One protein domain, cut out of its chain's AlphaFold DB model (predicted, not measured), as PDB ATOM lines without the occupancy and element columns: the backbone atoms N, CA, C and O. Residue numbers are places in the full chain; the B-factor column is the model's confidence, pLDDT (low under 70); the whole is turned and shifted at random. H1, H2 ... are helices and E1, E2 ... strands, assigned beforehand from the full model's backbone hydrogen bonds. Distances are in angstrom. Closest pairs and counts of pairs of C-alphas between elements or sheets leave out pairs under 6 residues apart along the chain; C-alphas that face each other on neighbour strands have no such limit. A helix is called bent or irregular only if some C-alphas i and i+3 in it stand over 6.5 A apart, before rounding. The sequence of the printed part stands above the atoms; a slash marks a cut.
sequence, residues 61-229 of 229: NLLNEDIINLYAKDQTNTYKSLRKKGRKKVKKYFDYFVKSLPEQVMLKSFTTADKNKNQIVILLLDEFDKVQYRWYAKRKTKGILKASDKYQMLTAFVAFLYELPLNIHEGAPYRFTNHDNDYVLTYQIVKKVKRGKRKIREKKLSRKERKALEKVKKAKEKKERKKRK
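What this domain is: This is residues 61 to 229 of the 229 residues of an uncharacterized protein of Tenericutes bacterium 4572_104 (UniProt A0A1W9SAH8). What shape do these atoms make? A strongly twisted sheet of four strands has three helices, H2, H3 and H4, packed on one face, and H1 packs on residues 85 to 90 of H2 and 155 to 159 of H4. H5 meets H4 at residues 166 to 170 and runs off as an arm, with its residues 221 to 228 sticking out. What is it built of? The printed part has 169 residues, with named elements in the order H1 H2 E1 E2 H3 H4 E3 E4 H5, mixed in class; the antiparallel sheet has the order E2 E1 E4 E3. How spread is it? It is compact, with a radius of gyration of the C-alphas of 16.3 A and spans of 47 by 46 by 29 A.

Where its parts are: Where are the strands? E1 is residues 119 to 125 and E4 184 to 190, each 19.0 A long; E2 is 131 to 136 and E3 175 to 177. Where are the helices? H1 is residues 61 to 71, from C-alpha 61 at (180.147, 180.687, 77.923); H2 is 84 to 109, 38.1 A long. H3 is 137 to 151, H4 is 154 to 170, 25.2 A, and H5 is 207 to 228, 32.3 A, ending at C-alpha 228 at (193.405, 187.804, 81.267).

How they stand to each other: What pairs the strands? N 123 and O 186 of E1 and E4 are 2.8 A apart, N 122 and O 135 of E1 and E2 2.9 A, and N 176 and O 185 of E3 and E4 2.8 A, within hydrogen-bond range. Which helices are on the sheet? In two layers, helices on one face of a sheet, H3 lies over E2 and along it, at 2 degrees on the local plane, and H4 over E4, slantwise at 40 degrees on the local plane. H2 is on the same face, at a height over the sheet of 10.6 A. How do the helices meet? H1, H2 and H4 form a bundle, helices side by side: H1 touches H4 at C-alphas Asn 64 and Thr 155, the closest, 5.7 A, and H2 touches H4 at Phe 97 and Leu 161, 7.0 A. H5 touches H4 at a steep tilt of 64 degrees, C-alphas Glu 170 and Ala 212 being closest, 5.4 A. Are the helices' backbones whole? Every O i to N i+4 pair is within hydrogen-bond range in H1 and H5, against 20 of 22 in H2, 8 of 11 in H3 and 11 of 13 in H4; H3, with C-alphas 138 and 141 9.2 A apart, and H4, with 162 and 165 7.0 A apart, are irregular.

The domain as a whole: How far does it reach? The two C-alphas farthest apart, those of Lys 73 and Ala 113, are 48.2 A apart. Is it unbroken? The printed part has no cut; the links H1 to H2 and E4 to H5 are long. Where is confidence low? Mean pLDDT of the printed part is 93.5, and residue 229 is under 70.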
ATOM      1  N   ASN A  61     180.310 179.809  76.763       93.44
ATOM      2  CA  ASN A  61     180.147 180.687  77.923       93.44
ATOM      3  C   ASN A  61     179.401 181.968  77.533       93.44
ATOM      4  O   ASN A  61     178.393 182.294  78.145       93.44
ATOM      5  N   LEU A  62     179.838 182.617  76.445       94.94
ATOM      6  CA  LEU A  62     179.158 183.803  75.911       94.94
ATOM      7  C   LEU A  62     177.732 183.480  75.458       94.94
ATOM      8  O   LEU A  62     176.831 184.285  75.642       94.94
ATOM      9  N   LEU A  63     177.508 182.303  74.861       96.75
ATOM     10  CA  LEU A  63     176.163 181.907  74.451       96.75
ATOM     11  C   LEU A  63     175.241 181.667  75.656       96.75
ATOM     12  O   LEU A  63     174.067 182.010  75.571       96.75
ATOM     13  N   ASN A  64     175.741 181.084  76.746       96.12
ATOM     14  CA  ASN A  64     174.961 180.891  77.967       96.12
ATOM     15  C   ASN A  64     174.586 182.224  78.615       96.12
ATOM     16  O   ASN A  64     173.431 182.404  78.985       96.12
ATOM     17  N   GLU A  65     175.519 183.169  78.675       95.06
ATOM     18  CA  GLU A  65     175.255 184.532  79.141       95.06
ATOM     19  C   GLU A  65     174.186 185.226  78.278       95.06
ATOM     20  O   GLU A  65     173.184 185.716  78.790       95.06
ATOM     21  N   ASP A  66     174.332 185.159  76.951       95.94
ATOM     22  CA  ASP A  66     173.345 185.633  75.972       95.94
ATOM     23  C   ASP A  66     171.957 184.988  76.177       95.94
ATOM     24  O   ASP A  66     170.922 185.638  76.011       95.94
ATOM     25  N   ILE A  67     171.915 183.682  76.471       95.62
ATOM     26  CA  ILE A  67     170.669 182.945  76.710       95.62
ATOM     27  C   ILE A  67     169.960 183.512  77.935       95.62
ATOM     28  O   ILE A  67     168.787 183.863  77.816       95.62
ATOM     29  N   ILE A  68     170.675 183.622  79.055       93.19
ATOM     30  CA  ILE A  68     170.128 184.048  80.347       93.19
ATOM     31  C   ILE A  68     169.687 185.513  80.277       93.19
ATOM     32  O   ILE A  68     168.549 185.828  80.613       93.19
ATOM     33  N   ASN A  69     170.547 186.396  79.765       94.25
ATOM     34  CA  ASN A  69     170.336 187.840  79.864       94.25
ATOM     35  C   ASN A  69     169.470 188.417  78.732       94.25
ATOM     36  O   ASN A  69     168.789 189.419  78.931       94.25
ATOM     37  N   LEU A  70     169.502 187.832  77.524       94.75
ATOM     38  CA  LEU A  70     168.926 188.473  76.325       94.75
ATOM     39  C   LEU A  70     167.828 187.660  75.633       94.75
ATOM     40  O   LEU A  70     166.955 188.236  74.967       94.75
ATOM     41  N   TYR A  71     167.899 186.327  75.685       95.06
ATOM     42  CA  TYR A  71     167.060 185.476  74.838       95.06
ATOM     43  C   TYR A  71     166.011 184.652  75.568       95.06
ATOM     44  O   TYR A  71     165.081 184.199  74.893       95.06
ATOM     45  N   ALA A  72     166.125 184.460  76.877       92.31
ATOM     46  CA  ALA A  72     165.096 183.819  77.679       92.31
ATOM     47  C   ALA A  72     163.796 184.650  77.663       92.31
ATOM     48  O   ALA A  72     163.815 185.884  77.635       92.31
ATOM     49  N   LYS A  73     162.646 183.975  77.575       92.81
ATOM     50  CA  LYS A  73     161.325 184.598  77.790       92.81
ATOM     51  C   LYS A  73     160.833 184.414  79.221       92.81
ATOM     52  O   LYS A  73     160.041 185.217  79.687       92.81
ATOM     53  N   ASP A  74     161.277 183.342  79.855       90.88
ATOM     54  CA  ASP A  74     160.932 182.918  81.201       90.88
ATOM     55  C   ASP A  74     162.197 182.355  81.870       90.88
ATOM     56  O   ASP A  74     163.251 182.262  81.241       90.88
ATOM     57  N   GLN A  75     162.092 181.972  83.140       86.38
ATOM     58  CA  GLN A  75     163.210 181.414  83.907       86.38
ATOM     59  C   GLN A  75     163.471 179.923  83.605       86.38
ATOM     60  O   GLN A  75     164.296 179.293  84.260       86.38
ATOM     61  N   THR A  76     162.782 179.316  82.629       89.69
ATOM     62  CA  THR A  76     162.976 177.895  82.319       89.69
ATOM     63  C   THR A  76     164.201 177.687  81.435       89.69
ATOM     64  O   THR A  76     164.373 178.307  80.379       89.69
ATOM     65  N   ASN A  77     165.034 176.721  81.820       93.00
ATOM     66  CA  ASN A  77     166.250 176.350  81.102       93.00
ATOM     67  C   ASN A  77     165.957 175.444  79.883       93.00
ATOM     68  O   ASN A  77     166.476 174.330  79.758       93.00
ATOM     69  N   THR A  78     165.082 175.895  78.976       96.50
ATOM     70  CA  THR A  78     164.625 175.132  77.801       96.50
ATOM     71  C   THR A  78     164.904 175.865  76.488       96.50
ATOM     72  O   THR A  78     165.105 177.072  76.434       96.50
ATOM     73  N   TYR A  79     164.933 175.138  75.369       97.06
ATOM     74  CA  TYR A  79     165.064 175.756  74.047       97.06
ATOM     75  C   TYR A  79     163.759 176.418  73.592       97.06
ATOM     76  O   TYR A  79     163.782 177.420  72.869       97.06
ATOM     77  N   LYS A  80     162.609 175.865  73.989       96.38
ATOM     78  CA  LYS A  80     161.286 176.414  73.650       96.38
ATOM     79  C   LYS A  80     161.016 177.773  74.290       96.38
ATOM     80  O   LYS A  80     160.390 178.601  73.624       96.38
ATOM     81  N   SER A  81     161.524 178.018  75.497       96.00
ATOM     82  CA  SER A  81     161.395 179.310  76.181       96.00
ATOM     83  C   SER A  81     162.228 180.425  75.552       96.00
ATOM     84  O   SER A  81     162.063 181.594  75.888       96.00
ATOM     85  N   LEU A  82     163.084 180.129  74.572       97.25
ATOM     86  CA  LEU A  82     163.882 181.157  73.914       97.25
ATOM     87  C   LEU A  82     163.078 181.992  72.901       97.25
ATOM     88  O   LEU A  82     162.290 181.505  72.076       97.25
ATOM     89  N   ARG A  83     163.404 183.284  72.838       96.88
ATOM     90  CA  ARG A  83     163.042 184.188  71.736       96.88
ATOM     91  C   ARG A  83     163.567 183.647  70.393       96.88
ATOM     92  O   ARG A  83     164.543 182.898  70.325       96.88
ATOM     93  N   LYS A  84     162.938 184.040  69.275       97.12
ATOM     94  CA  LYS A  84     163.255 183.536  67.912       97.12
ATOM     95  C   LYS A  84     164.749 183.665  67.558       97.12
ATOM     96  O   LYS A  84     165.330 182.730  67.008       97.12
ATOM     97  N   LYS A  85     165.379 184.792  67.918       96.69
ATOM     98  CA  LYS A  85     166.816 185.044  67.703       96.69
ATOM     99  C   LYS A  85     167.699 184.079  68.507       96.69
ATOM    100  O   LYS A  85     168.602 183.476  67.926       96.69
ATOM    101  N   GLY A  86     167.385 183.865  69.787       96.75
ATOM    102  CA  GLY A  86     168.064 182.890  70.647       96.75
ATOM    103  C   GLY A  86     167.955 181.467  70.112       96.75
ATOM    104  O   GLY A  86     168.971 180.798  69.927       96.75
ATOM    105  N   ARG A  87     166.746 181.046  69.715       97.81
ATOM    106  CA  ARG A  87     166.517 179.738  69.075       97.81
ATOM    107  C   ARG A  87     167.405 179.531  67.848       97.81
ATOM    108  O   ARG A  87     168.060 178.499  67.722       97.81
ATOM    109  N   LYS A  88     167.502 180.529  66.963       98.12
ATOM    110  CA  LYS A  88     168.372 180.458  65.775       98.12
ATOM    111  C   LYS A  88     169.852 180.310  66.154       98.12
ATOM    112  O   LYS A  88     170.542 179.484  65.553       98.12
ATOM    113  N   LYS A  89     170.334 181.074  67.144       97.62
ATOM    114  CA  LYS A  89     171.720 180.994  67.643       97.62
ATOM    115  C   LYS A  89     172.029 179.621  68.248       97.62
ATOM    116  O   LYS A  89     172.975 178.972  67.807       97.62
ATOM    117  N   VAL A  90     171.196 179.151  69.177       98.19
ATOM    118  CA  VAL A  90     171.359 177.847  69.840       98.19
ATOM    119  C   VAL A  90     171.289 176.700  68.844       98.19
ATOM    120  O   VAL A  90     172.142 175.815  68.856       98.19
ATOM    121  N   LYS A  91     170.326 176.724  67.917       98.38
ATOM    122  CA  LYS A  91     170.228 175.688  66.887       98.38
ATOM    123  C   LYS A  91     171.498 175.638  66.036       98.38
ATOM    124  O   LYS A  91     172.028 174.554  65.828       98.38
ATOM    125  N   LYS A  92     172.013 176.790  65.588       98.38
ATOM    126  CA  LYS A  92     173.265 176.869  64.815       98.38
ATOM    127  C   LYS A  92     174.458 176.337  65.616       98.38
ATOM    128  O   LYS A  92     175.316 175.662  65.050       98.38
ATOM    129  N   TYR A  93     174.502 176.634  66.914       98.50
ATOM    130  CA  TYR A  93     175.507 176.114  67.834       98.50
ATOM    131  C   TYR A  93     175.440 174.583  67.916       98.50
ATOM    132  O   TYR A  93     176.424 173.911  67.613       98.50
ATOM    133  N   PHE A  94     174.275 174.003  68.212       98.50
ATOM    134  CA  PHE A  94     174.126 172.546  68.271       98.50
ATOM    135  C   PHE A  94     174.348 171.866  66.914       98.50
ATOM    136  O   PHE A  94     174.998 170.824  66.874       98.50
ATOM    137  N   ASP A  95     173.890 172.456  65.805       98.44
ATOM    138  CA  ASP A  95     174.132 171.949  64.445       98.44
ATOM    139  C   ASP A  95     175.639 171.788  64.169       98.44
ATOM    140  O   ASP A  95     176.058 170.788  63.581       98.44
ATOM    141  N   TYR A  96     176.463 172.737  64.627       98.44
ATOM    142  CA  TYR A  96     177.916 172.651  64.492       98.44
ATOM    143  C   TYR A  96     178.483 171.424  65.216       98.44
ATOM    144  O   TYR A  96     179.177 170.626  64.587       98.44
ATOM    145  N   PHE A  97     178.158 171.234  66.500       98.25
ATOM    146  CA  PHE A  97     178.673 170.112  67.299       98.25
ATOM    147  C   PHE A  97     178.148 168.754  66.833       98.25
ATOM    148  O   PHE A  97     178.897 167.779  66.783       98.25
ATOM    149  N   VAL A  98     176.881 168.687  66.425       97.25
ATOM    150  CA  VAL A  98     176.270 167.483  65.845       97.25
ATOM    151  C   VAL A  98     177.018 167.021  64.594       97.25
ATOM    152  O   VAL A  98     177.108 165.816  64.360       97.25
ATOM    153  N   LYS A  99     177.564 167.956  63.808       97.31
ATOM    154  CA  LYS A  99     178.359 167.658  62.612       97.31
ATOM    155  C   LYS A  99     179.825 167.362  62.943       97.31
ATOM    156  O   LYS A  99     180.377 166.402  62.418       97.31
ATOM    157  N   SER A 100     180.453 168.170  63.798       97.44
ATOM    158  CA  SER A 100     181.900 168.120  64.035       97.44
ATOM    159  C   SER A 100     182.337 167.023  65.007       97.44
ATOM    160  O   SER A 100     183.397 166.434  64.803       97.44
ATOM    161  N   LEU A 101     181.541 166.699  66.033       97.12
ATOM    162  CA  LEU A 101     181.918 165.699  67.041       97.12
ATOM    163  C   LEU A 101     182.044 164.279  66.469       97.12
ATOM    164  O   LEU A 101     183.044 163.621  66.769       97.12
ATOM    165  N   PRO A 102     181.106 163.776  65.635       96.94
ATOM    166  CA  PRO A 102     181.278 162.466  65.012       96.94
ATOM    167  C   PRO A 102     182.538 162.398  64.145       96.94
ATOM    168  O   PRO A 102     183.268 161.411  64.211       96.94
ATOM    169  N   GLU A 103     182.840 163.461  63.393       96.69
ATOM    170  CA  GLU A 103     184.053 163.545  62.574       96.69
ATOM    171  C   GLU A 103     185.320 163.572  63.442       96.69
ATOM    172  O   GLU A 103     186.275 162.846  63.161       96.69
ATOM    173  N   GLN A 104     185.319 164.329  64.546       96.88
ATOM    174  CA  GLN A 104     186.427 164.347  65.504       96.88
ATOM    175  C   GLN A 104     186.726 162.944  66.038       96.88
ATOM    176  O   GLN A 104     187.889 162.536  66.087       96.88
ATOM    177  N   VAL A 105     185.688 162.217  66.456       96.56
ATOM    178  CA  VAL A 105     185.820 160.875  67.034       96.56
ATOM    179  C   VAL A 105     186.251 159.861  65.979       96.56
ATOM    180  O   VAL A 105     187.144 159.058  66.250       96.56
ATOM    181  N   MET A 106     185.705 159.942  64.765       95.31
ATOM    182  CA  MET A 106     186.136 159.113  63.643       95.31
ATOM    183  C   MET A 106     187.619 159.331  63.328       95.31
ATOM    184  O   MET A 106     188.385 158.372  63.295       95.31
ATOM    185  N   LEU A 107     188.059 160.581  63.167       94.56
ATOM    186  CA  LEU A 107     189.463 160.881  62.875       94.56
ATOM    187  C   LEU A 107     190.391 160.467  64.020       94.56
ATOM    188  O   LEU A 107     191.470 159.936  63.760       94.56
ATOM    189  N   LYS A 108     189.963 160.658  65.275       93.81
ATOM    190  CA  LYS A 108     190.723 160.206  66.447       93.81
ATOM    191  C   LYS A 108     190.848 158.681  66.497       93.81
ATOM    192  O   LYS A 108     191.877 158.182  66.937       93.81
ATOM    193  N   SER A 109     189.850 157.928  66.036       93.75
ATOM    194  CA  SER A 109     189.923 156.459  66.037       93.75
ATOM    195  C   SER A 109     191.080 155.923  65.182       93.75
ATOM    196  O   SER A 109     191.695 154.925  65.538       93.75
ATOM    197  N   PHE A 110     191.468 156.628  64.113       90.94
ATOM    198  CA  PHE A 110     192.619 156.240  63.288       90.94
ATOM    199  C   PHE A 110     193.974 156.488  63.962       90.94
ATOM    200  O   PHE A 110     194.983 155.957  63.502       90.94
ATOM    201  N   THR A 111     194.008 157.275  65.040       87.88
ATOM    202  CA  THR A 111     195.220 157.554  65.821       87.88
ATOM    203  C   THR A 111     195.306 156.703  67.090       87.88
ATOM    204  O   THR A 111     196.261 156.834  67.850       87.88
ATOM    205  N   THR A 112     194.302 155.873  67.380       85.38
ATOM    206  CA  THR A 112     194.280 154.986  68.550       85.38
ATOM    207  C   THR A 112     194.473 153.528  68.139       85.38
ATOM    208  O   THR A 112     194.307 153.157  66.979       85.38
ATOM    209  N   ALA A 113     194.820 152.678  69.110       83.25
ATOM    210  CA  ALA A 113     194.949 151.239  68.878       83.25
ATOM    211  C   ALA A 113     193.603 150.586  68.499       83.25
ATOM    212  O   ALA A 113     193.547 149.720  67.634       83.25
ATOM    213  N   ASP A 114     192.498 151.025  69.117       84.50
ATOM    214  CA  ASP A 114     191.153 150.495  68.853       84.50
ATOM    215  C   ASP A 114     190.424 151.343  67.798       84.50
ATOM    216  O   ASP A 114     189.536 152.140  68.118       84.50
ATOM    217  N   LYS A 115     190.795 151.141  66.527       84.81
ATOM    218  CA  LYS A 115     190.234 151.850  65.356       84.81
ATOM    219  C   LYS A 115     188.726 151.652  65.172       84.81
ATOM    220  O   LYS A 115     188.062 152.445  64.515       84.81
ATOM    221  N   ASN A 116     188.169 150.606  65.781       87.25
ATOM    222  CA  ASN A 116     186.749 150.287  65.679       87.25
ATOM    223  C   ASN A 116     185.879 151.188  66.563       87.25
ATOM    224  O   ASN A 116     184.676 151.273  66.341       87.25
ATOM    225  N   LYS A 117     186.450 151.846  67.581       88.81
ATOM    226  CA  LYS A 117     185.734 152.789  68.452       88.81
ATOM    227  C   LYS A 117     185.681 154.169  67.800       88.81
ATOM    228  O   LYS A 117     186.481 155.046  68.115       88.81
ATOM    229  N   ASN A 118     184.724 154.353  66.899       91.75
ATOM    230  CA  ASN A 118     184.603 155.556  66.073       91.75
ATOM    231  C   ASN A 118     183.244 156.269  66.194       91.75
ATOM    232  O   ASN A 118     183.012 157.255  65.495       91.75
ATOM    233  N   GLN A 119     182.352 155.818  67.083       94.50
ATOM    234  CA  GLN A 119     181.034 156.428  67.277       94.50
ATOM    235  C   GLN A 119     180.927 157.097  68.642       94.50
ATOM    236  O   GLN A 119     181.227 156.483  69.665       94.50
ATOM    237  N   ILE A 120     180.443 158.339  68.661       96.12
ATOM    238  CA  ILE A 120     180.139 159.066  69.894       96.12
ATOM    239  C   ILE A 120     178.698 158.818  70.343       96.12
ATOM    240  O   ILE A 120     177.758 158.874  69.545       96.12
ATOM    241  N   VAL A 121     178.534 158.589  71.642       96.62
ATOM    242  CA  VAL A 121     177.243 158.579  72.325       96.62
ATOM    243  C   VAL A 121     177.315 159.569  73.478       96.62
ATOM    244  O   VAL A 121     178.173 159.432  74.345       96.62
ATOM    245  N   ILE A 122     176.416 160.552  73.490       97.62
ATOM    246  CA  ILE A 122     176.220 161.441  74.639       97.62
ATOM    247  C   ILE A 122     175.089 160.857  75.475       97.62
ATOM    248  O   ILE A 122     174.068 160.407  74.946       97.62
ATOM    249  N   LEU A 123     175.294 160.827  76.779       97.25
ATOM    250  CA  LEU A 123     174.424 160.184  77.742       97.25
ATOM    251  C   LEU A 123     173.965 161.228  78.741       97.25
ATOM    252  O   LEU A 123     174.775 162.010  79.233       97.25
ATOM    253  N   LEU A 124     172.673 161.191  79.031       97.31
ATOM    254  CA  LEU A 124     172.086 161.883  80.159       97.31
ATOM    255  C   LEU A 124     171.776 160.847  81.229       97.31
ATOM    256  O   LEU A 124     171.070 159.870  80.941       97.31
ATOM    257  N   LEU A 125     172.317 161.053  82.418       97.19
ATOM    258  CA  LEU A 125     172.134 160.203  83.581       97.19
ATOM    259  C   LEU A 125     171.368 160.969  84.653       97.19
ATOM    260  O   LEU A 125     171.574 162.171  84.772       97.19
ATOM    261  N   ASP A 126     170.522 160.281  85.412       95.44
ATOM    262  CA  ASP A 126     170.002 160.811  86.676       95.44
ATOM    263  C   ASP A 126     171.040 160.713  87.806       95.44
ATOM    264  O   ASP A 126     172.135 160.170  87.624       95.44
ATOM    265  N   GLU A 127     170.659 161.213  88.979       91.38
ATOM    266  CA  GLU A 127     171.421 161.149  90.233       91.38
ATOM    267  C   GLU A 127     171.844 159.717  90.625       91.38
ATOM    268  O   GLU A 127     172.862 159.510  91.282       91.38
ATOM    269  N   PHE A 128     171.124 158.693  90.148       92.75
ATOM    270  CA  PHE A 128     171.406 157.279  90.407       92.75
ATOM    271  C   PHE A 128     172.168 156.584  89.270       92.75
ATOM    272  O   PHE A 128     172.180 155.339  89.209       92.75
ATOM    273  N   ASP A 129     172.794 157.344  88.368       93.50
ATOM    274  CA  ASP A 129     173.525 156.869  87.188       93.50
ATOM    275  C   ASP A 129     172.666 156.101  86.160       93.50
ATOM    276  O   ASP A 129     173.199 155.384  85.293       93.50
ATOM    277  N   LYS A 130     171.333 156.183  86.229       95.81
ATOM    278  CA  LYS A 130     170.451 155.550  85.241       95.81
ATOM    279  C   LYS A 130     170.378 156.421  83.997       95.81
ATOM    280  O   LYS A 130     170.230 157.635  84.050       95.81
ATOM    281  N   VAL A 131     170.461 155.777  82.839       95.88
ATOM    282  CA  VAL A 131     170.467 156.456  81.548       95.88
ATOM    283  C   VAL A 131     169.058 156.900  81.181       95.88
ATOM    284  O   VAL A 131     168.253 156.098  80.704       95.88
ATOM    285  N   GLN A 132     168.812 158.196  81.316       96.19
ATOM    286  CA  GLN A 132     167.559 158.854  80.961       96.19
ATOM    287  C   GLN A 132     167.466 159.124  79.461       96.19
ATOM    288  O   GLN A 132     166.411 158.978  78.839       96.19
ATOM    289  N   TYR A 133     168.595 159.470  78.839       96.25
ATOM    290  CA  TYR A 133     168.633 159.764  77.414       96.25
ATOM    291  C   TYR A 133     169.957 159.364  76.765       96.25
ATOM    292  O   TYR A 133     171.023 159.406  77.374       96.25
ATOM    293  N   ARG A 134     169.879 158.979  75.484       96.31
ATOM    294  CA  ARG A 134     171.046 158.714  74.637       96.31
ATOM    295  C   ARG A 134     170.944 159.518  73.360       96.31
ATOM    296  O   ARG A 134     170.000 159.349  72.585       96.31
ATOM    297  N   TRP A 135     171.954 160.329  73.110       96.88
ATOM    298  CA  TRP A 135     172.165 160.964  71.827       96.88
ATOM    299  C   TRP A 135     173.272 160.254  71.050       96.88
ATOM    300  O   TRP A 135     174.296 159.870  71.604       96.88
ATOM    301  N   TYR A 136     173.057 160.097  69.752       94.75
ATOM    302  CA  TYR A 136     174.023 159.593  68.781       94.75
ATOM    303  C   TYR A 136     173.788 160.315  67.454       94.75
ATOM    304  O   TYR A 136     172.692 160.835  67.227       94.75
ATOM    305  N   ALA A 137     174.779 160.305  66.557       93.44
ATOM    306  CA  ALA A 137     174.790 161.119  65.334       93.44
ATOM    307  C   ALA A 137     173.481 161.060  64.511       93.44
ATOM    308  O   ALA A 137     172.977 162.093  64.070       93.44
ATOM    309  N   LYS A 138     172.855 159.879  64.384       94.06
ATOM    310  CA  LYS A 138     171.583 159.693  63.649       94.06
ATOM    311  C   LYS A 138     170.412 160.512  64.221       94.06
ATOM    312  O   LYS A 138     169.491 160.840  63.479       94.06
ATOM    313  N   ARG A 139     170.432 160.879  65.509       94.00
ATOM    314  CA  ARG A 139     169.388 161.719  66.131       94.00
ATOM    315  C   ARG A 139     169.481 163.195  65.744       94.00
ATOM    316  O   ARG A 139     168.512 163.927  65.962       94.00
ATOM    317  N   LYS A 140     170.605 163.620  65.151       96.69
ATOM    318  CA  LYS A 140     170.862 164.997  64.703       96.69
ATOM    319  C   LYS A 140     170.618 166.022  65.829       96.69
ATOM    320  O   LYS A 140     170.507 165.680  67.007       96.69
ATOM    321  N   THR A 141     170.496 167.289  65.470       97.56
ATOM    322  CA  THR A 141     170.252 168.411  66.389       97.56
ATOM    323  C   THR A 141     168.918 168.315  67.111       97.56
ATOM    324  O   THR A 141     168.838 168.610  68.300       97.56
ATOM    325  N   LYS A 142     167.878 167.813  66.430       97.38
ATOM    326  CA  LYS A 142     166.548 167.602  67.025       97.38
ATOM    327  C   LYS A 142     166.624 166.722  68.275       97.38
ATOM    328  O   LYS A 142     165.873 166.946  69.216       97.38
ATOM    329  N   GLY A 143     167.535 165.747  68.301       96.81
ATOM    330  CA  GLY A 143     167.758 164.906  69.468       96.81
ATOM    331  C   GLY A 143     168.295 165.664  70.683       96.81
ATOM    332  O   GLY A 143     167.862 165.366  71.790       96.81
ATOM    333  N   ILE A 144     169.211 166.614  70.493       97.25
ATOM    334  CA  ILE A 144     169.756 167.423  71.596       97.25
ATOM    335  C   ILE A 144     168.689 168.400  72.083       97.25
ATOM    336  O   ILE A 144     168.395 168.421  73.269       97.25
ATOM    337  N   LEU A 145     168.025 169.101  71.157       97.81
ATOM    338  CA  LEU A 145     166.957 170.056  71.474       97.81
ATOM    339  C   LEU A 145     165.813 169.416  72.273       97.81
ATOM    340  O   LEU A 145     165.359 169.959  73.274       97.81
ATOM    341  N   LYS A 146     165.373 168.218  71.869       97.69
ATOM    342  CA  LYS A 146     164.345 167.476  72.612       97.69
ATOM    343  C   LYS A 146     164.790 167.119  74.030       97.69
ATOM    344  O   LYS A 146     163.961 167.135  74.931       97.69
ATOM    345  N   ALA A 147     166.058 166.754  74.215       97.19
ATOM    346  CA  ALA A 147     166.583 166.430  75.535       97.19
ATOM    347  C   ALA A 147     166.717 167.690  76.399       97.19
ATOM    348  O   ALA A 147     166.262 167.677  77.536       97.19
ATOM    349  N   SER A 148     167.248 168.788  75.852       96.94
ATOM    350  CA  SER A 148     167.338 170.056  76.581       96.94
ATOM    351  C   SER A 148     165.968 170.576  77.011       96.94
ATOM    352  O   SER A 148     165.851 171.070  78.122       96.94
ATOM    353  N   ASP A 149     164.936 170.430  76.170       97.56
ATOM    354  CA  ASP A 149     163.564 170.808  76.530       97.56
ATOM    355  C   ASP A 149     162.973 169.888  77.600       97.56
ATOM    356  O   ASP A 149     162.423 170.368  78.585       97.56
ATOM    357  N   LYS A 150     163.070 168.563  77.412       97.25
ATOM    358  CA  LYS A 150     162.434 167.584  78.306       97.25
ATOM    359  C   LYS A 150     162.998 167.635  79.726       97.25
ATOM    360  O   LYS A 150     162.249 167.437  80.670       97.25
ATOM    361  N   TYR A 151     164.306 167.845  79.851       96.75
ATOM    362  CA  TYR A 151     165.010 167.786  81.133       96.75
ATOM    363  C   TYR A 151     165.402 169.170  81.664       96.75
ATOM    364  O   TYR A 151     166.049 169.241  82.697       96.75
ATOM    365  N   GLN A 152     165.025 170.257  80.975       95.94
ATOM    366  CA  GLN A 152     165.379 171.638  81.335       95.94
ATOM    367  C   GLN A 152     166.893 171.841  81.518       95.94
ATOM    368  O   GLN A 152     167.373 172.271  82.560       95.94
ATOM    369  N   MET A 153     167.670 171.471  80.498       96.44
ATOM    370  CA  MET A 153     169.141 171.450  80.559       96.44
ATOM    371  C   MET A 153     169.800 172.224  79.420       96.44
ATOM    372  O   MET A 153     170.878 171.847  78.953       96.44
ATOM    373  N   LEU A 154     169.155 173.256  78.880       97.44
ATOM    374  CA  LEU A 154     169.685 173.956  77.712       97.44
ATOM    375  C   LEU A 154     171.108 174.499  77.945       97.44
ATOM    376  O   LEU A 154     172.011 174.176  77.165       97.44
ATOM    377  N   THR A 155     171.323 175.286  78.999       96.75
ATOM    378  CA  THR A 155     172.630 175.890  79.316       96.75
ATOM    379  C   THR A 155     173.681 174.832  79.654       96.75
ATOM    380  O   THR A 155     174.831 174.941  79.218       96.75
ATOM    381  N   ALA A 156     173.275 173.757  80.338       97.06
ATOM    382  CA  ALA A 156     174.118 172.603  80.634       97.06
ATOM    383  C   ALA A 156     174.577 171.887  79.353       97.06
ATOM    384  O   ALA A 156     175.760 171.589  79.202       97.06
ATOM    385  N   PHE A 157     173.685 171.669  78.379       98.06
ATOM    386  CA  PHE A 157     174.058 171.098  77.080       98.06
ATOM    387  C   PHE A 157     175.031 171.997  76.310       98.06
ATOM    388  O   PHE A 157     175.962 171.487  75.683       98.06
ATOM    389  N   VAL A 158     174.840 173.318  76.345       98.06
ATOM    390  CA  VAL A 158     175.758 174.274  75.705       98.06
ATOM    391  C   VAL A 158     177.143 174.212  76.356       98.06
ATOM    392  O   VAL A 158     178.132 174.019  75.647       98.06
ATOM    393  N   ALA A 159     177.228 174.291  77.686       97.25
ATOM    394  CA  ALA A 159     178.493 174.208  78.418       97.25
ATOM    395  C   ALA A 159     179.191 172.855  78.201       97.25
ATOM    396  O   ALA A 159     180.373 172.794  77.860       97.25
ATOM    397  N   PHE A 160     178.438 171.757  78.300       98.12
ATOM    398  CA  PHE A 160     178.949 170.414  78.057       98.12
ATOM    399  C   PHE A 160     179.553 170.280  76.655       98.12
ATOM    400  O   PHE A 160     180.691 169.834  76.510       98.12
ATOM    401  N   LEU A 161     178.827 170.694  75.611       98.00
ATOM    402  CA  LEU A 161     179.312 170.597  74.233       98.00
ATOM    403  C   LEU A 161     180.517 171.502  73.967       98.00
ATOM    404  O   LEU A 161     181.384 171.111  73.190       98.00
ATOM    405  N   TYR A 162     180.609 172.661  74.624       97.56
ATOM    406  CA  TYR A 162     181.765 173.553  74.512       97.56
ATOM    407  C   TYR A 162     183.066 172.874  74.963       97.56
ATOM    408  O   TYR A 162     184.093 172.991  74.291       97.56
ATOM    409  N   GLU A 163     183.020 172.134  76.073       96.50
ATOM    410  CA  GLU A 163     184.201 171.484  76.651       96.50
ATOM    411  C   GLU A 163     184.503 170.108  76.054       96.50
ATOM    412  O   GLU A 163     185.667 169.712  75.931       96.50
ATOM    413  N   LEU A 164     183.460 169.387  75.641       97.25
ATOM    414  CA  LEU A 164     183.537 168.004  75.182       97.25
ATOM    415  C   LEU A 164     184.642 167.741  74.133       97.25
ATOM    416  O   LEU A 164     185.358 166.746  74.281       97.25
ATOM    417  N   PRO A 165     184.863 168.595  73.114       97.38
ATOM    418  CA  PRO A 165     185.976 168.460  72.182       97.38
ATOM    419  C   PRO A 165     187.352 168.279  72.812       97.38
ATOM    420  O   PRO A 165     188.142 167.472  72.316       97.38
ATOM    421  N   LEU A 166     187.658 169.030  73.870       96.81
ATOM    422  CA  LEU A 166     188.952 168.975  74.543       96.81
ATOM    423  C   LEU A 166     189.092 167.653  75.300       96.81
ATOM    424  O   LEU A 166     190.112 166.975  75.176       96.81
ATOM    425  N   ASN A 167     188.045 167.233  76.007       97.19
ATOM    426  CA  ASN A 167     188.032 165.956  76.716       97.19
ATOM    427  C   ASN A 167     188.158 164.778  75.740       97.19
ATOM    428  O   ASN A 167     188.951 163.864  75.982       97.19
ATOM    429  N   ILE A 168     187.473 164.836  74.590       96.31
ATOM    430  CA  ILE A 168     187.655 163.863  73.506       96.31
ATOM    431  C   ILE A 168     189.089 163.905  73.003       96.31
ATOM    432  O   ILE A 168     189.648 162.839  72.778       96.31
ATOM    433  N   HIS A 169     189.700 165.079  72.820       95.69
ATOM    434  CA  HIS A 169     191.073 165.202  72.328       95.69
ATOM    435  C   HIS A 169     192.092 164.556  73.260       95.69
ATOM    436  O   HIS A 169     192.881 163.722  72.814       95.69
ATOM    437  N   GLU A 170     191.989 164.825  74.556       94.00
ATOM    438  CA  GLU A 170     192.880 164.254  75.567       94.00
ATOM    439  C   GLU A 170     192.541 162.793  75.899       94.00
ATOM    440  O   GLU A 170     193.371 162.063  76.433       94.00
ATOM    441  N   GLY A 171     191.342 162.321  75.535       92.31
ATOM    442  CA  GLY A 171     190.853 160.999  75.940       92.31
ATOM    443  C   GLY A 171     190.490 160.946  77.424       92.31
ATOM    444  O   GLY A 171     190.580 159.888  78.043       92.31
ATOM    445  N   ALA A 172     190.116 162.093  77.989       94.12
ATOM    446  CA  ALA A 172     189.689 162.216  79.368       94.12
ATOM    447  C   ALA A 172     188.194 161.874  79.482       94.12
ATOM    448  O   ALA A 172     187.402 162.326  78.642       94.12
ATOM    449  N   PRO A 173     187.768 161.124  80.512       94.19
ATOM    450  CA  PRO A 173     186.352 161.015  80.822       94.19
ATOM    451  C   PRO A 173     185.795 162.401  81.148       94.19
ATOM    452  O   PRO A 173     186.520 163.300  81.578       94.19
ATOM    453  N   TYR A 174     184.508 162.587  80.900       95.69
ATOM    454  CA  TYR A 174     183.853 163.855  81.173       95.69
ATOM    455  C   TYR A 174     182.470 163.591  81.740       95.69
ATOM    456  O   TYR A 174     181.649 162.942  81.087       95.69
ATOM    457  N   ARG A 175     182.262 164.047  82.970       94.62
ATOM    458  CA  ARG A 175     180.981 164.057  83.667       94.62
ATOM    459  C   ARG A 175     180.713 165.508  84.029       94.62
ATOM    460  O   ARG A 175     181.546 166.135  84.675       94.62
ATOM    461  N   PHE A 176     179.610 166.035  83.528       95.69
ATOM    462  CA  PHE A 176     179.155 167.389  83.783       95.69
ATOM    463  C   PHE A 176     177.839 167.284  84.535       95.69
ATOM    464  O   PHE A 176     176.843 166.844  83.960       95.69
ATOM    465  N   THR A 177     177.865 167.622  85.816       94.75
ATOM    466  CA  THR A 177     176.674 167.635  86.663       94.75
ATOM    467  C   THR A 177     175.996 168.985  86.517       94.75
ATOM    468  O   THR A 177     176.659 170.017  86.599       94.75
ATOM    469  N   ASN A 178     174.693 168.977  86.259       93.44
ATOM    470  CA  ASN A 178     173.902 170.192  86.309       93.44
ATOM    471  C   ASN A 178     173.502 170.477  87.753       93.44
ATOM    472  O   ASN A 178     172.956 169.602  88.415       93.44
ATOM    473  N   HIS A 179     173.756 171.695  88.217       89.44
ATOM    474  CA  HIS A 179     173.499 172.073  89.606       89.44
ATOM    475  C   HIS A 179     172.013 172.311  89.904       89.44
ATOM    476  O   HIS A 179     171.623 172.260  91.060       89.44
ATOM    477  N   ASP A 180     171.185 172.528  88.876       88.69
ATOM    478  CA  ASP A 180     169.764 172.847  89.075       88.69
ATOM    479  C   ASP A 180     168.882 171.604  89.282       88.69
ATOM    480  O   ASP A 180     167.767 171.712  89.782       88.69
ATOM    481  N   ASN A 181     169.313 170.433  88.801       91.75
ATOM    482  CA  ASN A 181     168.470 169.229  88.763       91.75
ATOM    483  C   ASN A 181     169.244 167.906  88.845       91.75
ATOM    484  O   ASN A 181     168.708 166.865  88.462       91.75
ATOM    485  N   ASP A 182     170.516 167.961  89.246       93.44
ATOM    486  CA  ASP A 182     171.417 166.825  89.495       93.44
ATOM    487  C   ASP A 182     171.630 165.841  88.332       93.44
ATOM    488  O   ASP A 182     172.353 164.845  88.449       93.44
ATOM    489  N   TYR A 183     171.077 166.130  87.153       96.75
ATOM    490  CA  TYR A 183     171.332 165.339  85.965       96.75
ATOM    491  C   TYR A 183     172.794 165.463  85.533       96.75
ATOM    492  O   TYR A 183     173.378 166.548  85.471       96.75
ATOM    493  N   VAL A 184     173.367 164.337  85.109       97.19
ATOM    494  CA  VAL A 184     174.755 164.260  84.660       97.19
ATOM    495  C   VAL A 184     174.826 164.004  83.161       97.19
ATOM    496  O   VAL A 184     174.332 163.000  82.643       97.19
ATOM    497  N   LEU A 185     175.521 164.886  82.449       97.69
ATOM    498  CA  LEU A 185     175.926 164.677  81.065       97.69
ATOM    499  C   LEU A 185     177.284 163.981  81.014       97.69
ATOM    500  O   LEU A 185     178.257 164.390  81.647       97.69
ATOM    501  N   THR A 186     177.377 162.927  80.212       97.44
ATOM    502  CA  THR A 186     178.643 162.248  79.935       97.44
ATOM    503  C   THR A 186     178.700 161.754  78.495       97.44
ATOM    504  O   THR A 186     177.726 161.847  77.744       97.44
ATOM    505  N   TYR A 187     179.852 161.240  78.067       96.75
ATOM    506  CA  TYR A 187     180.022 160.685  76.731       96.75
ATOM    507  C   TYR A 187     180.742 159.342  76.754       96.75
ATOM    508  O   TYR A 187     181.520 159.024  77.654       96.75
ATOM    509  N   GLN A 188     180.493 158.552  75.716       95.19
ATOM    510  CA  GLN A 188     181.195 157.308  75.440       95.19
ATOM    511  C   GLN A 188     181.574 157.237  73.965       95.19
ATOM    512  O   GLN A 188     180.818 157.670  73.093       95.19
ATOM    513  N   ILE A 189     182.738 156.647  73.695       94.56
ATOM    514  CA  ILE A 189     183.160 156.281  72.344       94.56
ATOM    515  C   ILE A 189     183.015 154.766  72.204       94.56
ATOM    516  O   ILE A 189     183.677 153.996  72.906       94.56
ATOM    517  N   VAL A 190     182.124 154.337  71.315       93.88
ATOM    518  CA  VAL A 190     181.715 152.937  71.145       93.88
ATOM    519  C   VAL A 190     181.950 152.462  69.713       93.88
ATOM    520  O   VAL A 190     182.087 153.264  68.793       93.88
ATOM    521  N   LYS A 191     181.987 151.136  69.526       91.31
ATOM    522  CA  LYS A 191     182.102 150.519  68.194       91.31
ATOM    523  C   LYS A 191     180.790 150.565  67.411       91.31
ATOM    524  O   LYS A 191     180.771 150.819  66.215       91.31
ATOM    525  N   LYS A 192     179.677 150.296  68.098       89.25
ATOM    526  CA  LYS A 192     178.323 150.333  67.539       89.25
ATOM    527  C   LYS A 192     177.369 150.918  68.573       89.25
ATOM    528  O   LYS A 192     177.396 150.501  69.733       89.25
ATOM    529  N   VAL A 193     176.486 151.820  68.150       84.44
ATOM    530  CA  VAL A 193     175.345 152.279  68.957       84.44
ATOM    531  C   VAL A 193     174.303 151.152  69.063       84.44
ATOM    532  O   VAL A 193     173.301 151.140  68.355       84.44
ATOM    533  N   LYS A 194     174.553 150.152  69.915       78.12
ATOM    534  CA  LYS A 194     173.541 149.154  70.323       78.12
ATOM    535  C   LYS A 194     172.729 149.678  71.519       78.12
ATOM    536  O   LYS A 194     173.057 150.724  72.083       78.12
ATOM    537  N   ARG A 195     171.678 148.950  71.933       72.44
ATOM    538  CA  ARG A 195     170.978 149.188  73.212       72.44
ATOM    539  C   ARG A 195     172.007 149.093  74.353       72.44
ATOM    540  O   ARG A 195     172.415 148.006  74.735       72.44
ATOM    541  N   GLY A 196     172.504 150.244  74.808       73.25
ATOM    542  CA  GLY A 196     173.524 150.328  75.854       73.25
ATOM    543  C   GLY A 196     172.971 149.985  77.239       73.25
ATOM    544  O   GLY A 196     171.757 149.929  77.436       73.25
ATOM    545  N   LYS A 197     173.868 149.809  78.215       81.69
ATOM    546  CA  LYS A 197     173.512 149.536  79.618       81.69
ATOM    547  C   LYS A 197     172.546 150.592  80.158       81.69
ATOM    548  O   LYS A 197     172.750 151.781  79.914       81.69
ATOM    549  N   ARG A 198     171.520 150.166  80.903       86.00
ATOM    550  CA  ARG A 198     170.529 151.053  81.547       86.00
ATOM    551  C   ARG A 198     171.121 151.906  82.671       86.00
ATOM    552  O   ARG A 198     170.588 152.972  82.929       86.00
ATOM    553  N   LYS A 199     172.219 151.464  83.290       89.50
ATOM    554  CA  LYS A 199     172.946 152.180  84.346       89.50
ATOM    555  C   LYS A 199     174.430 152.267  83.999       89.50
ATOM    556  O   LYS A 199     175.002 151.281  83.518       89.50
ATOM    557  N   ILE A 200     175.039 153.432  84.202       89.56
ATOM    558  CA  ILE A 200     176.443 153.712  83.870       89.56
ATOM    559  C   ILE A 200     177.098 154.356  85.086       89.56
ATOM    560  O   ILE A 200     177.134 155.574  85.212       89.56
ATOM    561  N   ARG A 201     177.616 153.503  85.974       86.56
ATOM    562  CA  ARG A 201     178.295 153.952  87.190       86.56
ATOM    563  C   ARG A 201     179.615 154.632  86.870       86.56
ATOM    564  O   ARG A 201     180.304 154.253  85.913       86.56
ATOM    565  N   GLU A 202     179.988 155.587  87.707       85.12
ATOM    566  CA  GLU A 202     181.352 156.088  87.729       85.12
ATOM    567  C   GLU A 202     182.329 154.948  88.046       85.12
ATOM    568  O   GLU A 202     182.145 154.160  88.974       85.12
ATOM    569  N   LYS A 203     183.353 154.807  87.203       86.06
ATOM    570  CA  LYS A 203     184.392 153.788  87.354       86.06
ATOM    571  C   LYS A 203     185.635 154.422  87.960       86.06
ATOM    572  O   LYS A 203     185.954 155.571  87.654       86.06
ATOM    573  N   LYS A 204     186.402 153.640  88.724       88.31
ATOM    574  CA  LYS A 204     187.745 154.053  89.150       88.31
ATOM    575  C   LYS A 204     188.588 154.384  87.913       88.31
ATOM    576  O   LYS A 204     188.723 153.570  86.998       88.31
ATOM    577  N   LEU A 205     189.131 155.598  87.894       89.38
ATOM    578  CA  LEU A 205     189.913 156.115  86.776       89.38
ATOM    579  C   LEU A 205     191.239 155.369  86.637       89.38
ATOM    580  O   LEU A 205     192.011 155.281  87.599       89.38
ATOM    581  N   SER A 206     191.540 154.920  85.421       91.00
ATOM    582  CA  SER A 206     192.850 154.364  85.082       91.00
ATOM    583  C   SER A 206     193.948 155.436  85.140       91.00
ATOM    584  O   SER A 206     193.691 156.631  84.980       91.00
ATOM    585  N   ARG A 207     195.214 155.018  85.285       91.75
ATOM    586  CA  ARG A 207     196.376 155.932  85.274       91.75
ATOM    587  C   ARG A 207     196.418 156.815  84.017       91.75
ATOM    588  O   ARG A 207     196.798 157.979  84.098       91.75
ATOM    589  N   LYS A 208     196.006 156.274  82.862       89.88
ATOM    590  CA  LYS A 208     195.922 157.018  81.592       89.88
ATOM    591  C   LYS A 208     194.843 158.103  81.644       89.88
ATOM    592  O   LYS A 208     195.104 159.228  81.230       89.88
ATOM    593  N   GLU A 209     193.671 157.788  82.189       90.75
ATOM    594  CA  GLU A 209     192.554 158.736  82.311       90.75
ATOM    595  C   GLU A 209     192.856 159.862  83.308       90.75
ATOM    596  O   GLU A 209     192.540 161.014  83.027       90.75
ATOM    597  N   ARG A 210     193.539 159.569  84.425       92.69
ATOM    598  CA  ARG A 210     193.988 160.601  85.381       92.69
ATOM    599  C   ARG A 210     194.948 161.600  84.732       92.69
ATOM    600  O   ARG A 210     194.709 162.802  84.780       92.69
ATOM    601  N   LYS A 211     195.968 161.100  84.022       93.75
ATOM    602  CA  LYS A 211     196.897 161.948  83.254       93.75
ATOM    603  C   LYS A 211     196.173 162.774  82.184       93.75
ATOM    604  O   LYS A 211     196.537 163.920  81.946       93.75
ATOM    605  N   ALA A 212     195.161 162.205  81.528       93.19
ATOM    606  CA  ALA A 212     194.357 162.934  80.551       93.19
ATOM    607  C   ALA A 212     193.557 164.074  81.205       93.19
ATOM    608  O   ALA A 212     193.534 165.180  80.671       93.19
ATOM    609  N   LEU A 213     192.960 163.848  82.380       93.00
ATOM    610  CA  LEU A 213     192.259 164.896  83.133       93.00
ATOM    611  C   LEU A 213     193.192 166.033  83.557       93.00
ATOM    612  O   LEU A 213     192.831 167.199  83.415       93.00
ATOM    613  N   GLU A 214     194.403 165.721  84.015       94.06
ATOM    614  CA  GLU A 214     195.410 166.742  84.336       94.06
ATOM    615  C   GLU A 214     195.777 167.592  83.113       94.06
ATOM    616  O   GLU A 214     195.896 168.812  83.222       94.06
ATOM    617  N   LYS A 215     195.913 166.976  81.931       94.38
ATOM    618  CA  LYS A 215     196.152 167.716  80.682       94.38
ATOM    619  C   LYS A 215     194.989 168.635  80.331       94.38
ATOM    620  O   LYS A 215     195.232 169.778  79.951       94.38
ATOM    621  N   VAL A 216     193.748 168.170  80.498       93.88
ATOM    622  CA  VAL A 216     192.553 169.007  80.309       93.88
ATOM    623  C   VAL A 216     192.592 170.206  81.259       93.88
ATOM    624  O   VAL A 216     192.441 171.333  80.792       93.88
ATOM    625  N   LYS A 217     192.863 169.994  82.556       93.31
ATOM    626  CA  LYS A 217     192.971 171.076  83.554       93.31
ATOM    627  C   LYS A 217     194.040 172.104  83.166       93.31
ATOM    628  O   LYS A 217     193.721 173.276  82.990       93.31
ATOM    629  N   LYS A 218     195.264 171.653  82.876       94.75
ATOM    630  CA  LYS A 218     196.366 172.528  82.429       94.75
ATOM    631  C   LYS A 218     196.026 173.295  81.147       94.75
ATOM    632  O   LYS A 218     196.381 174.465  80.998       94.75
ATOM    633  N   ALA A 219     195.344 172.653  80.198       91.75
ATOM    634  CA  ALA A 219     194.920 173.300  78.961       91.75
ATOM    635  C   ALA A 219     193.869 174.394  79.211       91.75
ATOM    636  O   ALA A 219     193.935 175.444  78.564       91.75
ATOM    637  N   LYS A 220     192.936 174.176  80.148       90.81
ATOM    638  CA  LYS A 220     191.951 175.181  80.574       90.81
ATOM    639  C   LYS A 220     192.626 176.369  81.256       90.81
ATOM    640  O   LYS A 220     192.482 177.489  80.771       90.81
ATOM    641  N   GLU A 221     193.466 176.122  82.257       92.38
ATOM    642  CA  GLU A 221     194.216 177.168  82.971       92.38
ATOM    643  C   GLU A 221     195.049 178.029  82.010       92.38
ATOM    644  O   GLU A 221     195.048 179.258  82.075       92.38
ATOM    645  N   LYS A 222     195.729 177.399  81.042       91.00
ATOM    646  CA  LYS A 222     196.499 178.121  80.020       91.00
ATOM    647  C   LYS A 222     195.613 178.999  79.136       91.00
ATOM    648  O   LYS A 222     196.046 180.078  78.730       91.00
ATOM    649  N   LYS A 223     194.406 178.541  78.793       86.44
ATOM    650  CA  LYS A 223     193.442 179.328  78.007       86.44
ATOM    651  C   LYS A 223     192.915 180.514  78.810       86.44
ATOM    652  O   LYS A 223     192.815 181.599  78.250       86.44
ATOM    653  N   GLU A 224     192.632 180.335  80.093       86.50
ATOM    654  CA  GLU A 224     192.172 181.413  80.976       86.50
ATOM    655  C   GLU A 224     193.249 182.472  81.200       86.50
ATOM    656  O   GLU A 224     192.987 183.656  81.006       86.50
ATOM    657  N   ARG A 225     194.492 182.062  81.483       90.12
ATOM    658  CA  ARG A 225     195.631 182.991  81.608       90.12
ATOM    659  C   ARG A 225     195.829 183.846  80.357       90.12
ATOM    660  O   ARG A 225     196.178 185.010  80.473       90.12
ATOM    661  N   LYS A 226     195.600 183.281  79.168       86.19
ATOM    662  CA  LYS A 226     195.684 184.012  77.894       86.19
ATOM    663  C   LYS A 226     194.523 184.973  77.636       86.19
ATOM    664  O   LYS A 226     194.661 185.796  76.750       86.19
ATOM    665  N   LYS A 227     193.386 184.817  78.316       81.62
ATOM    666  CA  LYS A 227     192.248 185.744  78.210       81.62
ATOM    667  C   LYS A 227     192.369 186.924  79.176       81.62
ATOM    668  O   LYS A 227     191.717 187.931  78.955       81.62
ATOM    669  N   ARG A 228     193.141 186.761  80.260       80.00
ATOM    670  CA  ARG A 228     193.405 187.804  81.267       80.00
ATOM    671  C   ARG A 228     194.576 188.727  80.907       80.00
ATOM    672  O   ARG A 228     194.753 189.734  81.575       80.00
ATOM    673  N   LYS A 229     195.394 188.337  79.929       66.94
ATOM    674  CA  LYS A 229     196.454 189.159  79.337       66.94
ATOM    675  C   LYS A 229     195.931 189.778  78.056       66.94
ATOM    676  O   LYS A 229     196.350 190.910  77.766       66.94
TER     677      LYS A 229